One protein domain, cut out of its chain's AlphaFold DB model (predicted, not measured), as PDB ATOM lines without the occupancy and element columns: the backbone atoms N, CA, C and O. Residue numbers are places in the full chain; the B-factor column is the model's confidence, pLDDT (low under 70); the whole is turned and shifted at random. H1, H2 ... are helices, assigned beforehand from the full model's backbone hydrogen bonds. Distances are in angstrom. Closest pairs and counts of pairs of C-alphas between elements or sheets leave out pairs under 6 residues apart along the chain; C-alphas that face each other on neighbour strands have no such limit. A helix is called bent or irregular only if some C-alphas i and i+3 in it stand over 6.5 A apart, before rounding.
ATOM      1  N   VAL A   9      98.460 -26.000 -42.813       64.88
ATOM      2  CA  VAL A   9      99.621 -26.861 -42.546       64.88
ATOM      3  C   VAL A   9      99.734 -27.887 -43.669       64.88
ATOM      4  O   VAL A   9      98.752 -28.511 -44.060       64.88
ATOM      5  N   SER A  10     100.942 -28.043 -44.210       61.03
ATOM      6  CA  SER A  10     101.241 -28.960 -45.312       61.03
ATOM      7  C   SER A  10     102.290 -29.977 -44.865       61.03
ATOM      8  O   SER A  10     103.470 -29.824 -45.172       61.03
ATOM      9  N   GLU A  11     101.864 -31.019 -44.151       60.84
ATOM     10  CA  GLU A  11     102.678 -32.235 -43.963       60.84
ATOM     11  C   GLU A  11     102.186 -33.413 -44.826       60.84
ATOM     12  O   GLU A  11     102.892 -34.406 -44.980       60.84
ATOM     13  N   GLN A  12     101.002 -33.302 -45.439       62.62
ATOM     14  CA  GLN A  12     100.363 -34.361 -46.224       62.62
ATOM     15  C   GLN A  12      99.938 -33.846 -47.606       62.62
ATOM     16  O   GLN A  12      99.572 -32.681 -47.773       62.62
ATOM     17  N   VAL A  13      99.992 -34.723 -48.614       58.94
ATOM     18  CA  VAL A  13      99.449 -34.452 -49.954       58.94
ATOM     19  C   VAL A  13      97.923 -34.429 -49.845       58.94
ATOM     20  O   VAL A  13      97.354 -35.445 -49.475       58.94
ATOM     21  N   HIS A  14      97.325 -33.270 -50.145       59.72
ATOM     22  CA  HIS A  14      95.897 -32.937 -50.307       59.72
ATOM     23  C   HIS A  14      94.824 -33.921 -49.781       59.72
ATOM     24  O   HIS A  14      94.778 -35.073 -50.218       59.72
ATOM     25  N   PRO A  15      93.815 -33.427 -49.029       64.00
ATOM     26  CA  PRO A  15      93.505 -32.015 -48.743       64.00
ATOM     27  C   PRO A  15      94.328 -31.427 -47.581       64.00
ATOM     28  O   PRO A  15      94.759 -32.151 -46.695       64.00
ATOM     29  N   TYR A  16      94.560 -30.109 -47.605       64.38
ATOM     30  CA  TYR A  16      95.278 -29.410 -46.534       64.38
ATOM     31  C   TYR A  16      94.386 -29.173 -45.317       64.38
ATOM     32  O   TYR A  16      93.242 -28.736 -45.463       64.38
ATOM     33  N   ASP A  17      94.956 -29.348 -44.127       69.19
ATOM     34  CA  ASP A  17      94.302 -28.984 -42.878       69.19
ATOM     35  C   ASP A  17      94.475 -27.490 -42.576       69.19
ATOM     36  O   ASP A  17      95.534 -26.886 -42.802       69.19
ATOM     37  N   ILE A  18      93.419 -26.884 -42.030       69.69
ATOM     38  CA  ILE A  18      93.489 -25.528 -41.487       69.69
ATOM     39  C   ILE A  18      94.462 -25.516 -40.306       69.69
ATOM     40  O   ILE A  18      94.386 -26.356 -39.407       69.69
ATOM     41  N   ALA A  19      95.391 -24.561 -40.292       67.00
ATOM     42  CA  ALA A  19      96.266 -24.404 -39.144       67.00
ATOM     43  C   ALA A  19      95.426 -24.015 -37.907       67.00
ATOM     44  O   ALA A  19      94.498 -23.207 -38.031       67.00
ATOM     45  N   PRO A  20      95.732 -24.562 -36.712       64.81
ATOM     46  CA  PRO A  20      95.045 -24.182 -35.477       64.81
ATOM     47  C   PRO A  20      95.088 -22.671 -35.293       64.81
ATOM     48  O   PRO A  20      96.072 -22.065 -35.690       64.81
ATOM     49  N   ALA A  21      94.097 -22.054 -34.650       61.22
ATOM     50  CA  ALA A  21      94.095 -20.601 -34.476       61.22
ATOM     51  C   ALA A  21      95.436 -20.092 -33.894       61.22
ATOM     52  O   ALA A  21      95.814 -20.415 -32.764       61.22
ATOM     53  N   TYR A  22      96.155 -19.294 -34.681       58.16
ATOM     54  CA  TYR A  22      97.387 -18.601 -34.313       58.16
ATOM     55  C   TYR A  22      97.195 -17.123 -34.696       58.16
ATOM     56  O   TYR A  22      96.459 -16.821 -35.630       58.16
ATOM     57  N   ASP A  23      97.755 -16.192 -33.922       54.81
ATOM     58  CA  ASP A  23      97.542 -14.735 -34.093       54.81
ATOM     59  C   ASP A  23      96.109 -14.217 -33.796       54.81
ATOM     60  O   ASP A  23      95.712 -13.109 -34.143       54.81
ATOM     61  N   MET A  24      95.319 -15.033 -33.099       50.97
ATOM     62  CA  MET A  24      93.961 -14.737 -32.612       50.97
ATOM     63  C   MET A  24      93.890 -14.725 -31.085       50.97
ATOM     64  O   MET A  24      92.842 -14.925 -30.472       50.97
ATOM     65  N   THR A  25      95.040 -14.534 -30.445       51.94
ATOM     66  CA  THR A  25      95.079 -14.334 -29.006       51.94
ATOM     67  C   THR A  25      94.197 -13.140 -28.638       51.94
ATOM     68  O   THR A  25      94.210 -12.151 -29.378       51.94
ATOM     69  N   PRO A  26      93.515 -13.142 -27.475       57.34
ATOM     70  CA  PRO A  26      93.144 -11.875 -26.851       57.34
ATOM     71  C   PRO A  26      94.373 -10.966 -26.942       57.34
ATOM     72  O   PRO A  26      95.461 -11.454 -26.646       57.34
ATOM     73  N   MET A  27      94.238  -9.713 -27.400       62.50
ATOM     74  CA  MET A  27      95.378  -8.839 -27.765       62.50
ATOM     75  C   MET A  27      96.534  -8.849 -26.745       62.50
ATOM     76  O   MET A  27      97.685  -8.614 -27.090       62.50
ATOM     77  N   ALA A  28      96.236  -9.174 -25.489       72.31
ATOM     78  CA  ALA A  28      97.183  -9.350 -24.403       72.31
ATOM     79  C   ALA A  28      98.192 -10.522 -24.529       72.31
ATOM     80  O   ALA A  28      99.183 -10.510 -23.804       72.31
ATOM     81  N   PHE A  29      97.996 -11.505 -25.420       77.06
ATOM     82  CA  PHE A  29      98.994 -12.553 -25.720       77.06
ATOM     83  C   PHE A  29      99.575 -12.447 -27.138       77.06
ATOM     84  O   PHE A  29     100.140 -13.423 -27.639       77.06
ATOM     85  N   ALA A  30      99.438 -11.280 -27.778       72.94
ATOM     86  CA  ALA A  30      99.962 -11.049 -29.119       72.94
ATOM     87  C   ALA A  30     101.444 -11.473 -29.221       72.94
ATOM     88  O   ALA A  30     102.217 -11.230 -28.284       72.94
ATOM     89  N   PRO A  31     101.858 -12.118 -30.329       68.06
ATOM     90  CA  PRO A  31     103.243 -12.520 -30.514       68.06
ATOM     91  C   PRO A  31     104.195 -11.325 -30.406       68.06
ATOM     92  O   PRO A  31     103.905 -10.226 -30.880       68.06
ATOM     93  N   ARG A  32     105.371 -11.542 -29.812       69.75
ATOM     94  CA  ARG A  32     106.449 -10.537 -29.844       69.75
ATOM     95  C   ARG A  32     106.986 -10.386 -31.269       69.75
ATOM     96  O   ARG A  32     106.778 -11.261 -32.102       69.75
ATOM     97  N   SER A  33     107.772  -9.339 -31.529       69.00
ATOM     98  CA  SER A  33     108.414  -9.094 -32.836       69.00
ATOM     99  C   SER A  33     109.220 -10.285 -33.386       69.00
ATOM    100  O   SER A  33     109.392 -10.390 -34.593       69.00
ATOM    101  N   GLY A  34     109.670 -11.208 -32.525       70.38
ATOM    102  CA  GLY A  34     110.310 -12.475 -32.907       70.38
ATOM    103  C   GLY A  34     109.369 -13.680 -33.094       70.38
ATOM    104  O   GLY A  34     109.849 -14.806 -33.117       70.38
ATOM    105  N   GLY A  35     108.045 -13.492 -33.139       67.19
ATOM    106  CA  GLY A  35     107.045 -14.555 -33.345       67.19
ATOM    107  C   GLY A  35     106.747 -15.442 -32.126       67.19
ATOM    108  O   GLY A  35     105.904 -16.333 -32.196       67.19
ATOM    109  N   GLY A  36     107.416 -15.211 -30.992       72.31
ATOM    110  CA  GLY A  36     107.195 -15.969 -29.761       72.31
ATOM    111  C   GLY A  36     105.851 -15.640 -29.105       72.31
ATOM    112  O   GLY A  36     105.546 -14.468 -28.870       72.31
ATOM    113  N   LEU A  37     105.081 -16.680 -28.768       73.44
ATOM    114  CA  LEU A  37     103.829 -16.568 -28.016       73.44
ATOM    115  C   LEU A  37     104.115 -16.094 -26.585       73.44
ATOM    116  O   LEU A  37     104.881 -16.729 -25.856       73.44
ATOM    117  N   GLN A  38     103.483 -14.999 -26.170       78.56
ATOM    118  CA  GLN A  38     103.541 -14.548 -24.786       78.56
ATOM    119  C   GLN A  38     102.482 -15.284 -23.963       78.56
ATOM    120  O   GLN A  38     101.330 -15.379 -24.365       78.56
ATOM    121  N   SER A  39     102.861 -15.798 -22.796       80.06
ATOM    122  CA  SER A  39     101.958 -16.511 -21.881       80.06
ATOM    123  C   SER A  39     101.821 -15.820 -20.523       80.06
ATOM    124  O   SER A  39     101.387 -16.424 -19.549       80.06
ATOM    125  N   THR A  40     102.188 -14.542 -20.439       83.44
ATOM    126  CA  THR A  40     102.094 -13.740 -19.217       83.44
ATOM    127  C   THR A  40     101.201 -12.532 -19.437       83.44
ATOM    128  O   THR A  40     101.302 -11.854 -20.459       83.44
ATOM    129  N   LEU A  41     100.350 -12.251 -18.450       85.81
ATOM    130  CA  LEU A  41      99.479 -11.082 -18.415       85.81
ATOM    131  C   LEU A  41      99.874 -10.184 -17.249       85.81
ATOM    132  O   LEU A  41     100.082 -10.664 -16.133       85.81
ATOM    133  N   SER A  42      99.914  -8.877 -17.491       86.56
ATOM    134  CA  SER A  42      99.980  -7.891 -16.412       86.56
ATOM    135  C   SER A  42      98.748  -8.017 -15.514       86.56
ATOM    136  O   SER A  42      97.662  -8.379 -15.971       86.56
ATOM    137  N   GLY A  43      98.899  -7.727 -14.221       87.44
ATOM    138  CA  GLY A  43      97.774  -7.763 -13.288       87.44
ATOM    139  C   GLY A  43      96.676  -6.770 -13.679       87.44
ATOM    140  O   GLY A  43      96.972  -5.670 -14.141       87.44
ATOM    141  N   ALA A  44      95.409  -7.139 -13.460       90.06
ATOM    142  CA  ALA A  44      94.283  -6.251 -13.740       90.06
ATOM    143  C   ALA A  44      94.398  -4.950 -12.929       90.06
ATOM    144  O   ALA A  44      94.594  -4.987 -11.704       90.06
ATOM    145  N   ASN A  45      94.285  -3.818 -13.623       91.38
ATOM    146  CA  ASN A  45      94.248  -2.488 -13.032       91.38
ATOM    147  C   ASN A  45      92.785  -2.064 -12.845       91.38
ATOM    148  O   ASN A  45      92.091  -1.791 -13.822       91.38
ATOM    149  N   ILE A  46      92.326  -2.045 -11.594       91.56
ATOM    150  CA  ILE A  46      90.963  -1.644 -11.241       91.56
ATOM    151  C   ILE A  46      90.947  -0.121 -11.094       91.56
ATOM    152  O   ILE A  46      91.426   0.427 -10.104       91.56
ATOM    153  N   CYS A  47      90.445   0.562 -12.120       90.75
ATOM    154  CA  CYS A  47      90.376   2.018 -12.167       90.75
ATOM    155  C   CYS A  47      89.164   2.538 -11.384       90.75
ATOM    156  O   CYS A  47      88.041   2.098 -11.629       90.75
ATOM    157  N   ALA A  48      89.388   3.528 -10.514       89.38
ATOM    158  CA  ALA A  48      88.341   4.171  -9.717       89.38
ATOM    159  C   ALA A  48      87.322   4.974 -10.552       89.38
ATOM    160  O   ALA A  48      86.238   5.276 -10.069       89.38
ATOM    161  N   GLY A  49      87.653   5.320 -11.802       92.69
ATOM    162  CA  GLY A  49      86.731   5.996 -12.724       92.69
ATOM    163  C   GLY A  49      85.669   5.079 -13.345       92.69
ATOM    164  O   GLY A  49      84.820   5.560 -14.088       92.69
ATOM    165  N   VAL A  50      85.721   3.771 -13.079       93.88
ATOM    166  CA  VAL A  50      84.758   2.774 -13.565       93.88
ATOM    167  C   VAL A  50      83.955   2.255 -12.377       93.88
ATOM    168  O   VAL A  50      84.532   1.940 -11.338       93.88
ATOM    169  N   THR A  51      82.633   2.156 -12.524       95.62
ATOM    170  CA  THR A  51      81.755   1.757 -11.414       95.62
ATOM    171  C   THR A  51      81.964   0.297 -10.999       95.62
ATOM    172  O   THR A  51      82.362  -0.549 -11.807       95.62
ATOM    173  N   ASN A  52      81.644  -0.019  -9.741       95.12
ATOM    174  CA  ASN A  52      81.767  -1.375  -9.195       95.12
ATOM    175  C   ASN A  52      80.888  -2.373  -9.966       95.12
ATOM    176  O   ASN A  52      81.320  -3.493 -10.242       95.12
ATOM    177  N   GLU A  53      79.683  -1.969 -10.379       96.06
ATOM    178  CA  GLU A  53      78.770  -2.802 -11.175       96.06
ATOM    179  C   GLU A  53      79.375  -3.146 -12.534       96.06
ATOM    180  O   GLU A  53      79.281  -4.286 -12.986       96.06
ATOM    181  N   THR A  54      80.048  -2.180 -13.164       96.12
ATOM    182  CA  THR A  54      80.718  -2.391 -14.451       96.12
ATOM    183  C   THR A  54      81.859  -3.395 -14.308       96.12
ATOM    184  O   THR A  54      82.002  -4.284 -15.148       96.12
ATOM    185  N   TRP A  55      82.635  -3.317 -13.222       96.19
ATOM    186  CA  TRP A  55      83.681  -4.300 -12.928       96.19
ATOM    187  C   TRP A  55      83.123  -5.705 -12.692       96.19
ATOM    188  O   TRP A  55      83.624  -6.664 -13.279       96.19
ATOM    189  N   ARG A  56      82.054  -5.828 -11.897       96.25
ATOM    190  CA  ARG A  56      81.377  -7.112 -11.647       96.25
ATOM    191  C   ARG A  56      80.812  -7.709 -12.941       96.25
ATOM    192  O   ARG A  56      80.964  -8.904 -13.185       96.25
ATOM    193  N   TYR A  57      80.225  -6.885 -13.809       96.75
ATOM    194  CA  TYR A  57      79.734  -7.328 -15.117       96.75
ATOM    195  C   TYR A  57      80.873  -7.769 -16.050       96.75
ATOM    196  O   TYR A  57      80.797  -8.828 -16.676       96.75
ATOM    197  N   ALA A  58      81.970  -7.011 -16.101       94.75
ATOM    198  CA  ALA A  58      83.148  -7.379 -16.882       94.75
ATOM    199  C   ALA A  58      83.760  -8.714 -16.416       94.75
ATOM    200  O   ALA A  58      84.159  -9.532 -17.248       94.75
ATOM    201  N   GLU A  59      83.788  -8.975 -15.105       96.06
ATOM    202  CA  GLU A  59      84.235 -10.259 -14.557       96.06
ATOM    203  C   GLU A  59      83.359 -11.426 -15.035       96.06
ATOM    204  O   GLU A  59      83.883 -12.466 -15.444       96.06
ATOM    205  N   GLN A  60      82.033 -11.257 -15.032       96.88
ATOM    206  CA  GLN A  60      81.103 -12.278 -15.525       96.88
ATOM    207  C   GLN A  60      81.372 -12.610 -16.997       96.88
ATOM    208  O   GLN A  60      81.504 -13.786 -17.348       96.88
ATOM    209  N   LEU A  61      81.536 -11.590 -17.844       96.50
ATOM    210  CA  LEU A  61      81.882 -11.778 -19.256       96.50
ATOM    211  C   LEU A  61      83.224 -12.502 -19.425       96.50
ATOM    212  O   LEU A  61      83.330 -13.427 -20.233       96.50
ATOM    213  N   ALA A  62      84.236 -12.137 -18.634       94.62
ATOM    214  CA  ALA A  62      85.546 -12.781 -18.679       94.62
ATOM    215  C   ALA A  62      85.471 -14.274 -18.307       94.62
ATOM    216  O   ALA A  62      86.121 -15.105 -18.947       94.62
ATOM    217  N   ARG A  63      84.646 -14.636 -17.316       96.81
ATOM    218  CA  ARG A  63      84.412 -16.036 -16.921       96.81
ATOM    219  C   ARG A  63      83.708 -16.834 -18.015       96.81
ATOM    220  O   ARG A  63      84.123 -17.958 -18.295       96.81
ATOM    221  N   VAL A  64      82.687 -16.256 -18.654       97.19
ATOM    222  CA  VAL A  64      81.991 -16.881 -19.793       97.19
ATOM    223  C   VAL A  64      82.967 -17.131 -20.942       97.19
ATOM    224  O   VAL A  64      83.016 -18.237 -21.482       97.19
ATOM    225  N   PHE A  65      83.793 -16.141 -21.273       93.12
ATOM    226  CA  PHE A  65      84.799 -16.272 -22.322       93.12
ATOM    227  C   PHE A  65      85.832 -17.365 -22.007       93.12
ATOM    228  O   PHE A  65      86.082 -18.230 -22.847       93.12
ATOM    229  N   LEU A  66      86.372 -17.402 -20.783       94.00
ATOM    230  CA  LEU A  66      87.302 -18.457 -20.360       94.00
ATOM    231  C   LEU A  66      86.670 -19.854 -20.460       94.00
ATOM    232  O   LEU A  66      87.335 -20.794 -20.897       94.00
ATOM    233  N   ALA A  67      85.401 -20.001 -20.071       95.56
ATOM    234  CA  ALA A  67      84.691 -21.273 -20.174       95.56
ATOM    235  C   ALA A  67      84.565 -21.737 -21.634       95.56
ATOM    236  O   ALA A  67      84.859 -22.894 -21.935       95.56
ATOM    237  N   GLN A  68      84.213 -20.829 -22.551       93.44
ATOM    238  CA  GLN A  68      84.165 -21.128 -23.986       93.44
ATOM    239  C   GLN A  68      85.544 -21.508 -24.537       93.44
ATOM    240  O   GLN A  68      85.659 -22.465 -25.300       93.44
ATOM    241  N   MET A  69      86.604 -20.812 -24.112       90.31
ATOM    242  CA  MET A  69      87.967 -21.153 -24.521       90.31
ATOM    243  C   MET A  69      88.377 -22.552 -24.056       90.31
ATOM    244  O   MET A  69      88.944 -23.306 -24.841       90.31
ATOM    245  N   LYS A  70      88.071 -22.913 -22.804       91.31
ATOM    246  CA  LYS A  70      88.378 -24.239 -22.243       91.31
ATOM    247  C   LYS A  70      87.594 -25.371 -22.909       91.31
ATOM    248  O   LYS A  70      88.093 -26.489 -22.963       91.31
ATOM    249  N   ALA A  71      86.384 -25.094 -23.391       92.19
ATOM    250  CA  ALA A  71      85.554 -26.066 -24.098       92.19
ATOM    251  C   ALA A  71      85.937 -26.234 -25.582       92.19
ATOM    252  O   ALA A  71      85.524 -27.201 -26.217       92.19
ATOM    253  N   SER A  72      86.707 -25.301 -26.150       88.81
ATOM    254  CA  SER A  72      87.122 -25.348 -27.551       88.81
ATOM    255  C   SER A  72      88.257 -26.348 -27.776       88.81
ATOM    256  O   SER A  72      89.281 -26.316 -27.098       88.81
ATOM    257  N   THR A  73      88.109 -27.191 -28.795       84.56
ATOM    258  CA  THR A  73      89.129 -28.159 -29.229       84.56
ATOM    259  C   THR A  73      90.065 -27.609 -30.310       84.56
ATOM    260  O   THR A  73      91.039 -28.263 -30.668       84.56
ATOM    261  N   GLY A  74      89.801 -26.402 -30.828       81.25
ATOM    262  CA  GLY A  74      90.551 -25.807 -31.943       81.25
ATOM    263  C   GLY A  74      91.882 -25.148 -31.560       81.25
ATOM    264  O   GLY A  74      92.580 -24.622 -32.428       81.25
ATOM    265  N   PHE A  75      92.237 -25.132 -30.272       81.06
ATOM    266  CA  PHE A  75      93.496 -24.558 -29.802       81.06
ATOM    267  C   PHE A  75      94.639 -25.568 -29.892       81.06
ATOM    268  O   PHE A  75      94.519 -26.724 -29.497       81.06
ATOM    269  N   SER A  76      95.799 -25.102 -30.352       82.56
ATOM    270  CA  SER A  76      97.023 -25.902 -30.295       82.56
ATOM    271  C   SER A  76      97.467 -26.143 -28.846       82.56
ATOM    272  O   SER A  76      97.280 -25.293 -27.978       82.56
ATOM    273  N   HIS A  77      98.151 -27.264 -28.586       82.44
ATOM    274  CA  HIS A  77      98.648 -27.613 -27.245       82.44
ATOM    275  C   HIS A  77      99.481 -26.491 -26.592       82.44
ATOM    276  O   HIS A  77      99.323 -26.188 -25.412       82.44
ATOM    277  N   ARG A  78     100.328 -25.803 -27.377       79.38
ATOM    278  CA  ARG A  78     101.164 -24.677 -26.907       79.38
ATOM    279  C   ARG A  78     100.355 -23.493 -26.362       79.38
ATOM    280  O   ARG A  78     100.882 -22.705 -25.582       79.38
ATOM    281  N   PHE A  79      99.091 -23.368 -26.761       84.06
ATOM    282  CA  PHE A  79      98.191 -22.312 -26.309       84.06
ATOM    283  C   PHE A  79      97.625 -22.572 -24.905       84.06
ATOM    284  O   PHE A  79      97.131 -21.647 -24.261       84.06
ATOM    285  N   GLY A  80      97.740 -23.802 -24.390       87.19
ATOM    286  CA  GLY A  80      97.278 -24.160 -23.046       87.19
ATOM    287  C   GLY A  80      97.840 -23.236 -21.962       87.19
ATOM    288  O   GLY A  80      97.096 -22.779 -21.096       87.19
ATOM    289  N   THR A  81      99.112 -22.842 -22.072       88.69
ATOM    290  CA  THR A  81      99.751 -21.907 -21.131       88.69
ATOM    291  C   THR A  81      99.072 -20.533 -21.114       88.69
ATOM    292  O   THR A  81      98.966 -19.915 -20.056       88.69
ATOM    293  N   CYS A  82      98.559 -20.053 -22.252       89.44
ATOM    294  CA  CYS A  82      97.804 -18.799 -22.324       89.44
ATOM    295  C   CYS A  82      96.432 -18.929 -21.649       89.44
ATOM    296  O   CYS A  82      96.013 -18.016 -20.940       89.44
ATOM    297  N   ILE A  83      95.754 -20.073 -21.801       90.81
ATOM    298  CA  ILE A  83      94.477 -20.344 -21.116       90.81
ATOM    299  C   ILE A  83      94.684 -20.355 -19.595       90.81
ATOM    300  O   ILE A  83      93.940 -19.694 -18.869       90.81
ATOM    301  N   THR A  84      95.731 -21.027 -19.107       92.75
ATOM    302  CA  THR A  84      96.092 -21.025 -17.679       92.75
ATOM    303  C   THR A  84      96.440 -19.622 -17.178       92.75
ATOM    304  O   THR A  84      96.025 -19.224 -16.089       92.75
ATOM    305  N   ALA A  85      97.177 -18.838 -17.967       92.50
ATOM    306  CA  ALA A  85      97.507 -17.461 -17.614       92.50
ATOM    307  C   ALA A  85      96.261 -16.566 -17.524       92.50
ATOM    308  O   ALA A  85      96.151 -15.765 -16.593       92.50
ATOM    309  N   LEU A  86      95.304 -16.731 -18.442       92.88
ATOM    310  CA  LEU A  86      94.028 -16.015 -18.420       92.88
ATOM    311  C   LEU A  86      93.189 -16.396 -17.195       92.88
ATOM    312  O   LEU A  86      92.640 -15.518 -16.531       92.88
ATOM    313  N   GLU A  87      93.133 -17.682 -16.850       95.31
ATOM    314  CA  GLU A  87      92.457 -18.159 -15.641       95.31
ATOM    315  C   GLU A  87      93.034 -17.527 -14.368       95.31
ATOM    316  O   GLU A  87      92.290 -16.984 -13.547       95.31
ATOM    317  N   ASN A  88      94.361 -17.527 -14.227       95.25
ATOM    318  CA  ASN A  88      95.036 -16.903 -13.087       95.25
ATOM    319  C   ASN A  88      94.807 -15.385 -13.034       95.25
ATOM    320  O   ASN A  88      94.617 -14.819 -11.951       95.25
ATOM    321  N   HIS A  89      94.796 -14.725 -14.193       94.81
ATOM    322  CA  HIS A  89      94.503 -13.300 -14.295       94.81
ATOM    323  C   HIS A  89      93.075 -12.986 -13.825       94.81
ATOM    324  O   HIS A  89      92.902 -12.117 -12.971       94.81
ATOM    325  N   ILE A  90      92.072 -13.734 -14.302       95.62
ATOM    326  CA  ILE A  90      90.666 -13.571 -13.894       95.62
ATOM    327  C   ILE A  90      90.501 -13.841 -12.398       95.62
ATOM    328  O   ILE A  90      89.856 -13.056 -11.711       95.62
ATOM    329  N   LYS A  91      91.131 -14.894 -11.860       96.44
ATOM    330  CA  LYS A  91      91.102 -15.194 -10.419       96.44
ATOM    331  C   LYS A  91      91.655 -14.037  -9.583       96.44
ATOM    332  O   LYS A  91      91.070 -13.661  -8.571       96.44
ATOM    333  N   THR A  92      92.775 -13.458 -10.013       95.56
ATOM    334  CA  THR A  92      93.402 -12.323  -9.321       95.56
ATOM    335  C   THR A  92      92.553 -11.058  -9.428       95.56
ATOM    336  O   THR A  92      92.451 -10.311  -8.458       95.56
ATOM    337  N   ALA A  93      91.944 -10.808 -10.591       95.25
ATOM    338  CA  ALA A  93      91.049  -9.675 -10.809       95.25
ATOM    339  C   ALA A  93      89.780  -9.790  -9.955       95.25
ATOM    340  O   ALA A  93      89.449  -8.842  -9.252       95.25
ATOM    341  N   SER A  94      89.147 -10.964  -9.936       96.25
ATOM    342  CA  SER A  94      87.971 -11.270  -9.114       96.25
ATOM    343  C   SER A  94      88.224 -10.976  -7.636       96.25
ATOM    344  O   SER A  94      87.502 -10.190  -7.040       96.25
ATOM    345  N   ALA A  95      89.351 -11.434  -7.078       95.88
ATOM    346  CA  ALA A  95      89.703 -11.136  -5.688       95.88
ATOM    347  C   ALA A  95      89.877  -9.631  -5.387       95.88
ATOM    348  O   ALA A  95      89.781  -9.222  -4.228       95.88
ATOM    349  N   LYS A  96      90.183  -8.800  -6.395       95.44
ATOM    350  CA  LYS A  96      90.201  -7.333  -6.254       95.44
ATOM    351  C   LYS A  96      88.796  -6.744  -6.375       95.44
ATOM    352  O   LYS A  96      88.479  -5.832  -5.622       95.44
ATOM    353  N   ILE A  97      87.986  -7.258  -7.299       95.38
ATOM    354  CA  ILE A  97      86.603  -6.825  -7.544       95.38
ATOM    355  C   ILE A  97      85.710  -7.146  -6.340       95.38
ATOM    356  O   ILE A  97      84.922  -6.301  -5.943       95.38
ATOM    357  N   ASP A  98      85.908  -8.291  -5.684       94.12
ATOM    358  CA  ASP A  98      85.190  -8.679  -4.459       94.12
ATOM    359  C   ASP A  98      85.423  -7.708  -3.289       94.12
ATOM    360  O   ASP A  98      84.631  -7.646  -2.353       94.12
ATOM    361  N   ARG A  99      86.524  -6.946  -3.324       93.38
ATOM    362  CA  ARG A  99      86.852  -5.921  -2.318       93.38
ATOM    363  C   ARG A  99      86.263  -4.554  -2.657       93.38
ATOM    364  O   ARG A  99      86.387  -3.634  -1.850       93.38
TER     365      ARG A  99
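This is residues 9 to 99 of the 101 residues of an uncharacterized protein of Nitrosomonas sp (UniProt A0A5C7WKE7). Two long helices, H2 and H1, lie side by side as a helical hairpin, and a long stretch with no named element, residues 9 to 51, leads into it. The later part of that stretch, residues 37 to 48, runs lengthwise past H2 towards the beginning of H1, while residues 11 to 16 stick out beyond the other end of the hairpin. The printed part has 91 residues with two named helices, H1 then H2, and no named strand; the class is all helix, though under half of the residues, 41 of 91, are in named elements. It is loose, with a radius of gyration of the C-alphas of 16.4 A, and only just elongated, spanning 56 by 28 by 18 A.

Begin at H2, residues 77 to 97, and look from there to H1, residues 52 to 71. The two touch, and their closest C-alphas, those of Trp 55 and Ile 97, are 6.6 A apart. They run opposite ways at a shallow tilt of 21 degrees. In H1 every O i to N i+4 pair is within hydrogen-bond range; in H2 15 of 17 are.

Find C-alpha 52 at (81.767, -1.375, -9.195); from there H1 runs 29.1 A to C-alpha 71. H2 begins at C-alpha 77, at (98.648, -27.613, -27.245), and runs 31.1 A to C-alpha 97, at (86.603, -6.825, -7.544). H2 is only just irregular: C-alphas 78 and 81 are 6.6 A apart.

Look at Val 13 and Arg 99 for the two C-alphas farthest apart, at 56.9 A. The printed part has no cut, and the link from H1 to H2, five residues, is tight. The mean pLDDT of the printed part is 83.0; it is under 70 at residues 9 to 27, residues 31 to 33 and residue 35.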